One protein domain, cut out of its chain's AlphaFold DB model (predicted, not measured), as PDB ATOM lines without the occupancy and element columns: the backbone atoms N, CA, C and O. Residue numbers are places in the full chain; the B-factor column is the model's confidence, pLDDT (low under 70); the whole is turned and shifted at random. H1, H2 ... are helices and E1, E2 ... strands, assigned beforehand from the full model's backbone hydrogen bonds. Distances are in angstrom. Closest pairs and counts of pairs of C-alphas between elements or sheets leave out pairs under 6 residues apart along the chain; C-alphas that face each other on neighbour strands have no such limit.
ATOM      1  N   GLN A   5      31.679 -22.351  -0.911       90.69
ATOM      2  CA  GLN A   5      30.370 -22.391  -1.556       90.69
ATOM      3  C   GLN A   5      30.384 -21.619  -2.878       90.69
ATOM      4  O   GLN A   5      30.853 -20.480  -2.951       90.69
ATOM      5  N   VAL A   6      29.778 -22.203  -3.904       88.75
ATOM      6  CA  VAL A   6      29.551 -21.585  -5.208       88.75
ATOM      7  C   VAL A   6      28.057 -21.409  -5.420       88.75
ATOM      8  O   VAL A   6      27.280 -22.359  -5.318       88.75
ATOM      9  N   LYS A   7      27.647 -20.179  -5.731       89.88
ATOM     10  CA  LYS A   7      26.251 -19.826  -6.005       89.88
ATOM     11  C   LYS A   7      26.045 -19.538  -7.484       89.88
ATOM     12  O   LYS A   7      26.948 -19.058  -8.167       89.88
ATOM     13  N   LYS A   8      24.839 -19.818  -7.962       87.69
ATOM     14  CA  LYS A   8      24.367 -19.409  -9.285       87.69
ATOM     15  C   LYS A   8      23.987 -17.925  -9.273       87.69
ATOM     16  O   LYS A   8      23.911 -17.299  -8.216       87.69
ATOM     17  N   ALA A   9      23.699 -17.372 -10.452       87.69
ATOM     18  CA  ALA A   9      23.281 -15.975 -10.606       87.69
ATOM     19  C   ALA A   9      21.987 -15.632  -9.838       87.69
ATOM     20  O   ALA A   9      21.803 -14.493  -9.422       87.69
ATOM     21  N   ASP A  10      21.117 -16.617  -9.610       89.81
ATOM     22  CA  ASP A  10      19.882 -16.486  -8.828       89.81
ATOM     23  C   ASP A  10      20.088 -16.669  -7.307       89.81
ATOM     24  O   ASP A  10      19.120 -16.795  -6.559       89.81
ATOM     25  N   ASN A  11      21.342 -16.687  -6.839       88.50
ATOM     26  CA  ASN A  11      21.770 -16.966  -5.462       88.50
ATOM     27  C   ASN A  11      21.489 -18.383  -4.934       88.50
ATOM     28  O   ASN A  11      21.836 -18.666  -3.780       88.50
ATOM     29  N   SER A  12      20.930 -19.290  -5.737       90.69
ATOM     30  CA  SER A  12      20.819 -20.701  -5.356       90.69
ATOM     31  C   SER A  12      22.199 -21.373  -5.306       90.69
ATOM     32  O   SER A  12      23.150 -20.944  -5.965       90.69
ATOM     33  N   LEU A  13      22.338 -22.424  -4.493       91.06
ATOM     34  CA  LEU A  13      23.597 -23.159  -4.362       91.06
ATOM     35  C   LEU A  13      23.867 -23.974  -5.637       91.06
ATOM     36  O   LEU A  13      23.040 -24.783  -6.058       91.06
ATOM     37  N   ALA A  14      25.039 -23.777  -6.234       88.62
ATOM     38  CA  ALA A  14      25.538 -24.606  -7.326       88.62
ATOM     39  C   ALA A  14      26.309 -25.821  -6.778       88.62
ATOM     40  O   ALA A  14      26.157 -26.933  -7.283       88.62
ATOM     41  N   GLY A  15      27.084 -25.617  -5.709       88.69
ATOM     42  CA  GLY A  15      27.783 -26.658  -4.955       88.69
ATOM     43  C   GLY A  15      28.942 -26.080  -4.146       88.69
ATOM     44  O   GLY A  15      29.080 -24.865  -4.059       88.69
ATOM     45  N   ASP A  16      29.780 -26.951  -3.595       90.19
ATOM     46  CA  ASP A  16      30.977 -26.571  -2.839       90.19
ATOM     47  C   ASP A  16      32.255 -27.000  -3.576       90.19
ATOM     48  O   ASP A  16      32.230 -27.932  -4.390       90.19
ATOM     49  N   LEU A  17      33.355 -26.304  -3.293       90.00
ATOM     50  CA  LEU A  17      34.707 -26.585  -3.775       90.00
ATOM     51  C   LEU A  17      35.630 -26.825  -2.575       90.00
ATOM     52  O   LEU A  17      35.784 -25.933  -1.744       90.00
ATOM     53  N   ASP A  18      36.271 -27.990  -2.488       91.00
ATOM     54  CA  ASP A  18      37.180 -28.280  -1.369       91.00
ATOM     55  C   ASP A  18      38.496 -27.500  -1.503       91.00
ATOM     56  O   ASP A  18      38.901 -26.785  -0.586       91.00
ATOM     57  N   VAL A  19      39.163 -27.612  -2.659       94.00
ATOM     58  CA  VAL A  19      40.388 -26.863  -2.971       94.00
ATOM     59  C   VAL A  19      40.353 -26.387  -4.421       94.00
ATOM     60  O   VAL A  19      40.010 -27.135  -5.336       94.00
ATOM     61  N   VAL A  20      40.749 -25.134  -4.636       93.50
ATOM     62  CA  VAL A  20      40.849 -24.513  -5.960       93.50
ATOM     63  C   VAL A  20      42.220 -23.879  -6.093       93.50
ATOM     64  O   VAL A  20      42.630 -23.088  -5.244       93.50
ATOM     65  N   THR A  21      42.925 -24.205  -7.167       92.44
ATOM     66  CA  THR A  21      44.198 -23.574  -7.528       92.44
ATOM     67  C   THR A  21      43.988 -22.679  -8.751       92.44
ATOM     68  O   THR A  21      42.861 -22.437  -9.206       92.44
ATOM     69  N   LYS A  22      45.081 -22.178  -9.331       93.31
ATOM     70  CA  LYS A  22      45.033 -21.497 -10.624       93.31
ATOM     71  C   LYS A  22      44.533 -22.416 -11.746       93.31
ATOM     72  O   LYS A  22      43.715 -21.960 -12.544       93.31
ATOM     73  N   ASP A  23      44.924 -23.685 -11.755       96.38
ATOM     74  CA  ASP A  23      44.729 -24.581 -12.901       96.38
ATOM     75  C   ASP A  23      43.851 -25.810 -12.581       96.38
ATOM     76  O   ASP A  23      43.366 -26.486 -13.492       96.38
ATOM     77  N   GLU A  24      43.548 -26.053 -11.303       97.31
ATOM     78  CA  GLU A  24      42.839 -27.236 -10.818       97.31
ATOM     79  C   GLU A  24      41.660 -26.921  -9.885       97.31
ATOM     80  O   GLU A  24      41.632 -25.931  -9.149       97.31
ATOM     81  N   ILE A  25      40.690 -27.836  -9.896       96.88
ATOM     82  CA  ILE A  25      39.689 -28.034  -8.846       96.88
ATOM     83  C   ILE A  25      39.949 -29.414  -8.253       96.88
ATOM     84  O   ILE A  25      40.002 -30.396  -8.995       96.88
ATOM     85  N   ILE A  26      40.092 -29.501  -6.934       97.19
ATOM     86  CA  ILE A  26      40.360 -30.758  -6.237       97.19
ATOM     87  C   ILE A  26      39.192 -31.047  -5.298       97.19
ATOM     88  O   ILE A  26      38.921 -30.273  -4.386       97.19
ATOM     89  N   GLU A  27      38.522 -32.171  -5.530       96.56
ATOM     90  CA  GLU A  27      37.526 -32.764  -4.637       96.56
ATOM     91  C   GLU A  27      38.221 -33.801  -3.747       96.56
ATOM     92  O   GLU A  27      38.911 -34.696  -4.247       96.56
ATOM     93  N   VAL A  28      38.019 -33.723  -2.433       96.06
ATOM     94  CA  VAL A  28      38.683 -34.582  -1.449       96.06
ATOM     95  C   VAL A  28      37.674 -35.564  -0.861       96.06
ATOM     96  O   VAL A  28      36.678 -35.194  -0.242       96.06
ATOM     97  N   LYS A  29      37.944 -36.866  -0.995       96.44
ATOM     98  CA  LYS A  29      37.144 -37.917  -0.356       96.44
ATOM     99  C   LYS A  29      38.008 -38.799   0.524       96.44
ATOM    100  O   LYS A  29      38.984 -39.396   0.083       96.44
ATOM    101  N   LYS A  30      37.556 -39.010   1.762       95.94
ATOM    102  CA  LYS A  30      38.221 -39.920   2.708       95.94
ATOM    103  C   LYS A  30      38.355 -41.349   2.163       95.94
ATOM    104  O   LYS A  30      39.253 -42.084   2.548       95.94
ATOM    105  N   SER A  31      37.430 -41.798   1.313       95.94
ATOM    106  CA  SER A  31      37.463 -43.130   0.690       95.94
ATOM    107  C   SER A  31      36.486 -43.222  -0.481       95.94
ATOM    108  O   SER A  31      35.584 -42.391  -0.581       95.94
ATOM    109  N   ILE A  32      36.567 -44.293  -1.280       96.25
ATOM    110  CA  ILE A  32      35.597 -44.573  -2.356       96.25
ATOM    111  C   ILE A  32      34.151 -44.600  -1.828       96.25
ATOM    112  O   ILE A  32      33.244 -44.090  -2.479       96.25
ATOM    113  N   LYS A  33      33.933 -45.126  -0.614       94.44
ATOM    114  CA  LYS A  33      32.603 -45.196   0.020       94.44
ATOM    115  C   LYS A  33      31.979 -43.822   0.276       94.44
ATOM    116  O   LYS A  33      30.762 -43.723   0.351       94.44
ATOM    117  N   ALA A  34      32.799 -42.778   0.415       95.69
ATOM    118  CA  ALA A  34      32.323 -41.407   0.599       95.69
ATOM    119  C   ALA A  34      31.852 -40.768  -0.717       95.69
ATOM    120  O   ALA A  34      31.220 -39.716  -0.704       95.69
ATOM    121  N   ILE A  35      32.140 -41.397  -1.858       95.62
ATOM    122  CA  ILE A  35      31.569 -41.016  -3.143       95.62
ATOM    123  C   ILE A  35      30.188 -41.656  -3.200       95.62
ATOM    124  O   ILE A  35      30.062 -42.821  -3.564       95.62
ATOM    125  N   THR A  36      29.147 -40.941  -2.798       93.94
ATOM    126  CA  THR A  36      27.770 -41.457  -2.832       93.94
ATOM    127  C   THR A  36      27.134 -41.245  -4.202       93.94
ATOM    128  O   THR A  36      26.535 -42.175  -4.737       93.94
ATOM    129  N   ASP A  37      27.379 -40.086  -4.808       94.38
ATOM    130  CA  ASP A  37      26.873 -39.689  -6.120       94.38
ATOM    131  C   ASP A  37      28.022 -39.506  -7.130       94.38
ATOM    132  O   ASP A  37      29.030 -38.868  -6.830       94.38
ATOM    133  N   ILE A  38      27.895 -40.104  -8.316       94.88
ATOM    134  CA  ILE A  38      28.851 -39.947  -9.427       94.88
ATOM    135  C   ILE A  38      28.456 -38.753 -10.302       94.88
ATOM    136  O   ILE A  38      29.325 -38.096 -10.873       94.88
ATOM    137  N   GLU A  39      27.162 -38.457 -10.411       95.06
ATOM    138  CA  GLU A  39      26.669 -37.370 -11.255       95.06
ATOM    139  C   GLU A  39      27.011 -36.003 -10.662       95.06
ATOM    140  O   GLU A  39      27.140 -35.032 -11.403       95.06
ATOM    141  N   GLN A  40      27.313 -35.931  -9.358       93.38
ATOM    142  CA  GLN A  40      27.864 -34.723  -8.745       93.38
ATOM    143  C   GLN A  40      29.100 -34.190  -9.479       93.38
ATOM    144  O   GLN A  40      29.353 -32.998  -9.400       93.38
ATOM    145  N   PHE A  41      29.881 -35.029 -10.176       96.12
ATOM    146  CA  PHE A  41      31.068 -34.552 -10.888       96.12
ATOM    147  C   PHE A  41      30.725 -33.740 -12.144       96.12
ATOM    148  O   PHE A  41      31.550 -32.943 -12.591       96.12
ATOM    149  N   ASP A  42      29.504 -33.858 -12.674       96.06
ATOM    150  CA  ASP A  42      29.064 -33.120 -13.862       96.06
ATOM    151  C   ASP A  42      29.050 -31.612 -13.639       96.06
ATOM    152  O   ASP A  42      29.329 -30.856 -14.568       96.06
ATOM    153  N   LYS A  43      28.831 -31.159 -12.399       95.31
ATOM    154  CA  LYS A  43      28.925 -29.737 -12.042       95.31
ATOM    155  C   LYS A  43      30.339 -29.161 -12.252       95.31
ATOM    156  O   LYS A  43      30.494 -27.951 -12.394       95.31
ATOM    157  N   TYR A  44      31.367 -30.015 -12.332       95.94
ATOM    158  CA  TYR A  44      32.749 -29.614 -12.608       95.94
ATOM    159  C   TYR A  44      33.176 -29.817 -14.071       95.94
ATOM    160  O   TYR A  44      34.053 -29.097 -14.546       95.94
ATOM    161  N   VAL A  45      32.618 -30.802 -14.783       96.44
ATOM    162  CA  VAL A  45      33.147 -31.248 -16.095       96.44
ATOM    163  C   VAL A  45      32.172 -31.125 -17.262       96.44
ATOM    164  O   VAL A  45      32.599 -31.222 -18.408       96.44
ATOM    165  N   ASN A  46      30.881 -30.899 -17.010       96.38
ATOM    166  CA  ASN A  46      29.859 -30.835 -18.050       96.38
ATOM    167  C   ASN A  46      29.268 -29.416 -18.155       96.38
ATOM    168  O   ASN A  46      28.390 -29.077 -17.361       96.38
ATOM    169  N   PRO A  47      29.666 -28.609 -19.160       94.56
ATOM    170  CA  PRO A  47      29.144 -27.254 -19.363       94.56
ATOM    171  C   PRO A  47      27.627 -27.167 -19.570       94.56
ATOM    172  O   PRO A  47      27.043 -26.110 -19.362       94.56
ATOM    173  N   ASN A  48      26.984 -28.269 -19.968       94.44
ATOM    174  CA  ASN A  48      25.536 -28.331 -20.171       94.44
ATOM    175  C   ASN A  48      24.768 -28.660 -18.879       94.44
ATOM    176  O   ASN A  48      23.539 -28.712 -18.886       94.44
ATOM    177  N   ASN A  49      25.462 -28.920 -17.767       94.31
ATOM    178  CA  ASN A  49      24.825 -29.127 -16.473       94.31
ATOM    179  C   ASN A  49      24.346 -27.774 -15.910       94.31
ATOM    180  O   ASN A  49      25.118 -26.827 -15.814       94.31
ATOM    181  N   GLY A  50      23.083 -27.672 -15.483       90.81
ATOM    182  CA  GLY A  50      22.515 -26.420 -14.948       90.81
ATOM    183  C   GLY A  50      23.116 -25.945 -13.615       90.81
ATOM    184  O   GLY A  50      22.786 -24.861 -13.133       90.81
ATOM    185  N   SER A  51      23.964 -26.756 -12.986       93.25
ATOM    186  CA  SER A  51      24.785 -26.400 -11.828       93.25
ATOM    187  C   SER A  51      26.275 -26.366 -12.179       93.25
ATOM    188  O   SER A  51      27.096 -26.413 -11.275       93.25
ATOM    189  N   TYR A  52      26.648 -26.305 -13.458       94.75
ATOM    190  CA  TYR A  52      28.043 -26.217 -13.870       94.75
ATOM    191  C   TYR A  52      28.713 -24.945 -13.344       94.75
ATOM    192  O   TYR A  52      28.193 -23.844 -13.522       94.75
ATOM    193  N   PHE A  53      29.887 -25.091 -12.726       92.31
ATOM    194  CA  PHE A  53      30.620 -23.965 -12.142       92.31
ATOM    195  C   PHE A  53      32.141 -24.010 -12.350       92.31
ATOM    196  O   PHE A  53      32.898 -23.400 -11.597       92.31
ATOM    197  N   ASN A  54      32.606 -24.670 -13.412       95.31
ATOM    198  CA  ASN A  54      34.015 -24.655 -13.824       95.31
ATOM    199  C   ASN A  54      34.234 -23.900 -15.157       95.31
ATOM    200  O   ASN A  54      34.770 -24.473 -16.102       95.31
ATOM    201  N   PRO A  55      33.847 -22.616 -15.284       92.94
ATOM    202  CA  PRO A  55      33.857 -21.905 -16.569       92.94
ATOM    203  C   PRO A  55      35.255 -21.744 -17.183       92.94
ATOM    204  O   PRO A  55      35.383 -21.572 -18.391       92.94
ATOM    205  N   HIS A  56      36.309 -21.825 -16.366       93.69
ATOM    206  CA  HIS A  56      37.702 -21.760 -16.813       93.69
ATOM    207  C   HIS A  56      38.272 -23.115 -17.243       93.69
ATOM    208  O   HIS A  56      39.457 -23.191 -17.552       93.69
ATOM    209  N   GLN A  57      37.454 -24.173 -17.241       94.75
ATOM    210  CA  GLN A  57      37.858 -25.526 -17.626       94.75
ATOM    211  C   GLN A  57      39.107 -26.005 -16.871       94.75
ATOM    212  O   GLN A  57      39.976 -26.672 -17.431       94.75
ATOM    213  N   LYS A  58      39.192 -25.667 -15.575       96.62
ATOM    214  CA  LYS A  58      40.247 -26.158 -14.684       96.62
ATOM    215  C   LYS A  58      40.232 -27.681 -14.681       96.62
ATOM    216  O   LYS A  58      39.160 -28.295 -14.729       96.62
ATOM    217  N   LYS A  59      41.408 -28.296 -14.578       97.50
ATOM    218  CA  LYS A  59      41.525 -29.749 -14.450       97.50
ATOM    219  C   LYS A  59      40.848 -30.190 -13.154       97.50
ATOM    220  O   LYS A  59      41.137 -29.664 -12.084       97.50
ATOM    221  N   VAL A  60      39.957 -31.172 -13.246       97.94
ATOM    222  CA  VAL A  60      39.245 -31.699 -12.078       97.94
ATOM    223  C   VAL A  60      39.983 -32.924 -11.557       97.94
ATOM    224  O   VAL A  60      40.206 -33.888 -12.297       97.94
ATOM    225  N   ILE A  61      40.363 -32.882 -10.284       98.38
ATOM    226  CA  ILE A  61      41.059 -33.954  -9.581       98.38
ATOM    227  C   ILE A  61      40.165 -34.452  -8.447       98.38
ATOM    228  O   ILE A  61      39.710 -33.681  -7.614       98.38
ATOM    229  N   LEU A  62      39.935 -35.757  -8.392       98.19
ATOM    230  CA  LEU A  62      39.398 -36.435  -7.224       98.19
ATOM    231  C   LEU A  62      40.567 -37.047  -6.451       98.19
ATOM    232  O   LEU A  62      41.173 -38.021  -6.902       98.19
ATOM    233  N   TYR A  63      40.859 -36.490  -5.280       98.00
ATOM    234  CA  TYR A  63      41.811 -37.059  -4.339       98.00
ATOM    235  C   TYR A  63      41.084 -38.003  -3.379       98.00
ATOM    236  O   TYR A  63      40.157 -37.605  -2.669       98.00
ATOM    237  N   ILE A  64      41.508 -39.264  -3.346       97.88
ATOM    238  CA  ILE A  64      40.999 -40.258  -2.401       97.88
ATOM    239  C   ILE A  64      42.075 -40.491  -1.342       97.88
ATOM    240  O   ILE A  64      43.175 -40.898  -1.680       97.88
ATOM    241  N   GLU A  65      41.770 -40.253  -0.067       95.31
ATOM    242  CA  GLU A  65      42.767 -40.336   1.014       95.31
ATOM    243  C   GLU A  65      43.153 -41.786   1.350       95.31
ATOM    244  O   GLU A  65      44.323 -42.114   1.520       95.31
ATOM    245  N   LYS A  66      42.164 -42.684   1.462       93.75
ATOM    246  CA  LYS A  66      42.434 -44.089   1.798       93.75
ATOM    247  C   LYS A  66      43.033 -44.856   0.617       93.75
ATOM    248  O   LYS A  66      42.457 -44.762  -0.466       93.75
ATOM    249  N   PRO A  67      44.051 -45.710   0.844       90.19
ATOM    250  CA  PRO A  67      44.660 -46.537  -0.193       90.19
ATOM    251  C   PRO A  67      43.650 -47.335  -1.029       90.19
ATOM    252  O   PRO A  67      42.742 -47.974  -0.492       90.19
ATOM    253  N   LEU A  68      43.845 -47.357  -2.346       91.06
ATOM    254  CA  LEU A  68      43.080 -48.154  -3.309       91.06
ATOM    255  C   LEU A  68      43.634 -49.587  -3.413       91.06
ATOM    256  O   LEU A  68      43.955 -50.076  -4.495       91.06
ATOM    257  N   THR A  69      43.743 -50.284  -2.282       88.44
ATOM    258  CA  THR A  69      44.171 -51.693  -2.216       88.44
ATOM    259  C   THR A  69      42.966 -52.633  -2.238       88.44
ATOM    260  O   THR A  69      42.005 -52.391  -1.510       88.44
ATOM    261  N   ASN A  70      43.022 -53.729  -3.009       89.19
ATOM    262  CA  ASN A  70      41.950 -54.740  -3.098       89.19
ATOM    263  C   ASN A  70      40.555 -54.136  -3.360       89.19
ATOM    264  O   ASN A  70      39.564 -54.507  -2.729       89.19
ATOM    265  N   VAL A  71      40.488 -53.168  -4.280       93.25
ATOM    266  CA  VAL A  71      39.251 -52.453  -4.612       93.25
ATOM    267  C   VAL A  71      38.199 -53.431  -5.137       93.25
ATOM    268  O   VAL A  71      38.445 -54.185  -6.078       93.25
ATOM    269  N   HIS A  72      37.004 -53.396  -4.547       95.00
ATOM    270  CA  HIS A  72      35.896 -54.247  -4.966       95.00
ATOM    271  C   HIS A  72      35.501 -53.945  -6.431       95.00
ATOM    272  O   HIS A  72      35.489 -52.776  -6.825       95.00
ATOM    273  N   PRO A  73      35.097 -54.933  -7.254       96.19
ATOM    274  CA  PRO A  73      34.775 -54.698  -8.668       96.19
ATOM    275  C   PRO A  73      33.737 -53.592  -8.926       96.19
ATOM    276  O   PRO A  73      33.839 -52.853  -9.904       96.19
ATOM    277  N   ASN A  74      32.748 -53.436  -8.042       94.50
ATOM    278  CA  ASN A  74      31.759 -52.353  -8.153       94.50
ATOM    279  C   ASN A  74      32.364 -50.967  -7.890       94.50
ATOM    280  O   ASN A  74      31.992 -50.001  -8.555       94.50
ATOM    281  N   ASP A  75      33.318 -50.881  -6.965       95.56
ATOM    282  CA  ASP A  75      34.050 -49.649  -6.690       95.56
ATOM    283  C   ASP A  75      34.968 -49.306  -7.868       95.56
ATOM    284  O   ASP A  75      35.011 -48.156  -8.298       95.56
ATOM    285  N   LEU A  76      35.602 -50.307  -8.488       96.06
ATOM    286  CA  LEU A  76      36.392 -50.109  -9.704       96.06
ATOM    287  C   LEU A  76      35.537 -49.548 -10.852       96.06
ATOM    288  O   LEU A  76      35.939 -48.579 -11.497       96.06
ATOM    289  N   LYS A  77      34.330 -50.091 -11.071       96.44
ATOM    290  CA  LYS A  77      33.373 -49.559 -12.060       96.44
ATOM    291  C   LYS A  77      32.983 -48.111 -11.755       96.44
ATOM    292  O   LYS A  77      32.882 -47.301 -12.672       96.44
ATOM    293  N   LYS A  78      32.775 -47.768 -10.478       96.19
ATOM    294  CA  LYS A  78      32.506 -46.387 -10.049       96.19
ATOM    295  C   LYS A  78      33.682 -45.461 -10.386       96.19
ATOM    296  O   LYS A  78      33.456 -44.423 -10.999       96.19
ATOM    297  N   LEU A  79      34.919 -45.857 -10.079       97.31
ATOM    298  CA  LEU A  79      36.116 -45.076 -10.422       97.31
ATOM    299  C   LEU A  79      36.291 -44.916 -11.941       97.31
ATOM    300  O   LEU A  79      36.625 -43.830 -12.407       97.31
ATOM    301  N   GLN A  80      36.026 -45.964 -12.727       97.25
ATOM    302  CA  GLN A  80      36.087 -45.902 -14.192       97.25
ATOM    303  C   GLN A  80      35.062 -44.924 -14.776       97.25
ATOM    304  O   GLN A  80      35.417 -44.138 -15.651       97.25
ATOM    305  N   LYS A  81      33.826 -44.913 -14.260       97.75
ATOM    306  CA  LYS A  81      32.795 -43.942 -14.669       97.75
ATOM    307  C   LYS A  81      33.204 -42.498 -14.374       97.75
ATOM    308  O   LYS A  81      32.971 -41.614 -15.191       97.75
ATOM    309  N   ILE A  82      33.829 -42.257 -13.222       98.06
ATOM    310  CA  ILE A  82      34.338 -40.928 -12.859       98.06
ATOM    311  C   ILE A  82      35.470 -40.521 -13.814       98.06
ATOM    312  O   ILE A  82      35.425 -39.434 -14.387       98.06
ATOM    313  N   LYS A  83      36.428 -41.422 -14.080       97.44
ATOM    314  CA  LYS A  83      37.508 -41.180 -15.053       97.44
ATOM    315  C   LYS A  83      36.979 -40.889 -16.458       97.44
ATOM    316  O   LYS A  83      37.475 -39.972 -17.104       97.44
ATOM    317  N   SER A  84      35.953 -41.606 -16.926       97.44
ATOM    318  CA  SER A  84      35.380 -41.381 -18.263       97.44
ATOM    319  C   SER A  84      34.707 -40.016 -18.428       97.44
ATOM    320  O   SER A  84      34.524 -39.576 -19.557       97.44
ATOM    321  N   LYS A  85      34.367 -39.329 -17.329       96.44
ATOM    322  CA  LYS A  85      33.868 -37.944 -17.352       96.44
ATOM    323  C   LYS A  85      34.994 -36.898 -17.467       96.44
ATOM    324  O   LYS A  85      34.712 -35.707 -17.490       96.44
ATOM    325  N   GLY A  86      36.264 -37.317 -17.518       96.31
ATOM    326  CA  GLY A  86      37.425 -36.420 -17.589       96.31
ATOM    327  C   GLY A  86      38.014 -36.029 -16.229       96.31
ATOM    328  O   GLY A  86      38.868 -35.147 -16.161       96.31
ATOM    329  N   VAL A  87      37.593 -36.683 -15.141       98.25
ATOM    330  CA  VAL A  87      38.142 -36.452 -13.798       98.25
ATOM    331  C   VAL A  87      39.414 -37.278 -13.601       98.25
ATOM    332  O   VAL A  87      39.416 -38.502 -13.763       98.25
ATOM    333  N   THR A  88      40.501 -36.623 -13.199       98.12
ATOM    334  CA  THR A  88      41.732 -37.308 -12.781       98.12
ATOM    335  C   THR A  88      41.538 -37.861 -11.374       98.12
ATOM    336  O   THR A  88      41.096 -37.132 -10.496       98.12
ATOM    337  N   ILE A  89      41.863 -39.130 -11.130       97.88
ATOM    338  CA  ILE A  89      41.780 -39.726  -9.789       97.88
ATOM    339  C   ILE A  89      43.192 -40.001  -9.298       97.88
ATOM    340  O   ILE A  89      43.932 -40.697  -9.993       97.88
ATOM    341  N   VAL A  90      43.514 -39.494  -8.111       97.56
ATOM    342  CA  VAL A  90      44.793 -39.705  -7.421       97.56
ATOM    343  C   VAL A  90      44.546 -40.227  -6.009       97.56
ATOM    344  O   VAL A  90      43.496 -39.968  -5.413       97.56
ATOM    345  N   ASN A  91      45.498 -40.984  -5.473       96.56
ATOM    346  CA  ASN A  91      45.348 -41.664  -4.187       96.56
ATOM    347  C   ASN A  91      46.536 -41.506  -3.230       96.56
ATOM    348  O   ASN A  91      46.582 -42.127  -2.171       96.56
ATOM    349  N   SER A  92      47.485 -40.645  -3.575       95.00
ATOM    350  CA  SER A  92      48.586 -40.261  -2.700       95.00
ATOM    351  C   SER A  92      48.907 -38.781  -2.882       95.00
ATOM    352  O   SER A  92      48.516 -38.161  -3.873       95.00
ATOM    353  N   LEU A  93      49.589 -38.184  -1.902       95.00
ATOM    354  CA  LEU A  93      50.044 -36.799  -2.040       95.00
ATOM    355  C   LEU A  93      51.098 -36.656  -3.141       95.00
ATOM    356  O   LEU A  93      51.182 -35.592  -3.738       95.00
ATOM    357  N   ASP A  94      51.875 -37.700  -3.422       95.50
ATOM    358  CA  ASP A  94      52.875 -37.664  -4.489       95.50
ATOM    359  C   ASP A  94      52.211 -37.722  -5.869       95.50
ATOM    360  O   ASP A  94      52.489 -36.859  -6.696       95.50
ATOM    361  N   GLU A  95      51.217 -38.596  -6.074       96.31
ATOM    362  CA  GLU A  95      50.380 -38.563  -7.287       96.31
ATOM    363  C   GLU A  95      49.648 -37.225  -7.440       96.31
ATOM    364  O   GLU A  95      49.488 -36.721  -8.550       96.31
ATOM    365  N   LEU A  96      49.189 -36.634  -6.328       96.50
ATOM    366  CA  LEU A  96      48.581 -35.311  -6.362       96.50
ATOM    367  C   LEU A  96      49.598 -34.267  -6.830       96.50
ATOM    368  O   LEU A  96      49.290 -33.540  -7.764       96.50
ATOM    369  N   LYS A  97      50.803 -34.220  -6.249       95.50
ATOM    370  CA  LYS A  97      51.868 -33.291  -6.674       95.50
ATOM    371  C   LYS A  97      52.209 -33.449  -8.154       95.50
ATOM    372  O   LYS A  97      52.357 -32.442  -8.829       95.50
ATOM    373  N   GLU A  98      52.301 -34.678  -8.656       95.75
ATOM    374  CA  GLU A  98      52.544 -34.952 -10.080       95.75
ATOM    375  C   GLU A  98      51.376 -34.511 -10.976       95.75
ATOM    376  O   GLU A  98      51.561 -34.172 -12.145       95.75
ATOM    377  N   ALA A  99      50.153 -34.535 -10.444       95.00
ATOM    378  CA  ALA A  99      48.960 -34.122 -11.164       95.00
ATOM    379  C   ALA A  99      48.744 -32.600 -11.176       95.00
ATOM    380  O   ALA A  99      48.004 -32.139 -12.054       95.00
ATOM    381  N   LEU A 100      49.331 -31.861 -10.230       93.56
ATOM    382  CA  LEU A 100      49.321 -30.397 -10.177       93.56
ATOM    383  C   LEU A 100      50.357 -29.826 -11.155       93.56
ATOM    384  O   LEU A 100      51.414 -30.425 -11.361       93.56
TER     385      LEU A 100
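Overview. This is residues 5 to 100 of the 101 residues of an uncharacterized protein of Paenibacillus sp. cl6col (UniProt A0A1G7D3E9). What is the shape? A hairpin of E1 and E2 makes one end of the long axis; the core is a small parallel sheet, E3 E4 E5, set between H3 and the pair H1 and H2, which only graze it. What is it made of? The printed part has 96 residues with three named helices and five named strands, in the order E1 E2 E3 H1 E4 H2 E5 H3, class mixed. How large is it? It is compact, with a radius of gyration of the C-alphas of 13.5 A, yet elongated, spanning 44 by 27 by 20 A.

Along the chain. Where are the strands? E1 is residues 5 to 7, from C-alpha 5 at (30.370, -22.391, -1.556); E2 is 13 to 17, 11.6 A. E3 is 24 to 29 and E4 59 to 64, each 16.0 A; E5 is 88 to 90. Where are the helices? H1 is 39 to 45, H2 73 to 84, 16.4 A, and H3 93 to 99, to C-alpha 99 at (48.960, -34.122, -11.164).

Arrangement. How do the strands pair? The hairpin E1 and E2 is antiparallel, N 6 to O 15 at 2.8 A. E3 and E4 are parallel, N 27 to O 61 at 2.8 A, as are E4 and E5, N 62 to O 88 at 2.8 A. Where do the helices sit? E3, H1, E4 and E4, H2, E5 are strand-helix-strand units, parallel neighbours with a helix between, with right-handed crossovers. H3 is on the sheet at a height of 9.2 A; its closest C-alphas to E5 are Leu 96 and Val 90, 5.9 A. Are the backbones helical? H2 and H3 have every O i to N i+4 pair within hydrogen-bond range; H1 has 1 of 3, and 3 of 4 for O i to N i+3.

Size, cuts and confidence. What is the largest distance? The C-alphas farthest apart, of Asp 10 and Asn 70, are 44.5 A apart. Is anything cut, long or uncertain? The printed part has no cut, the link H1 to E4 is long, and no printed residue is under 70 in pLDDT.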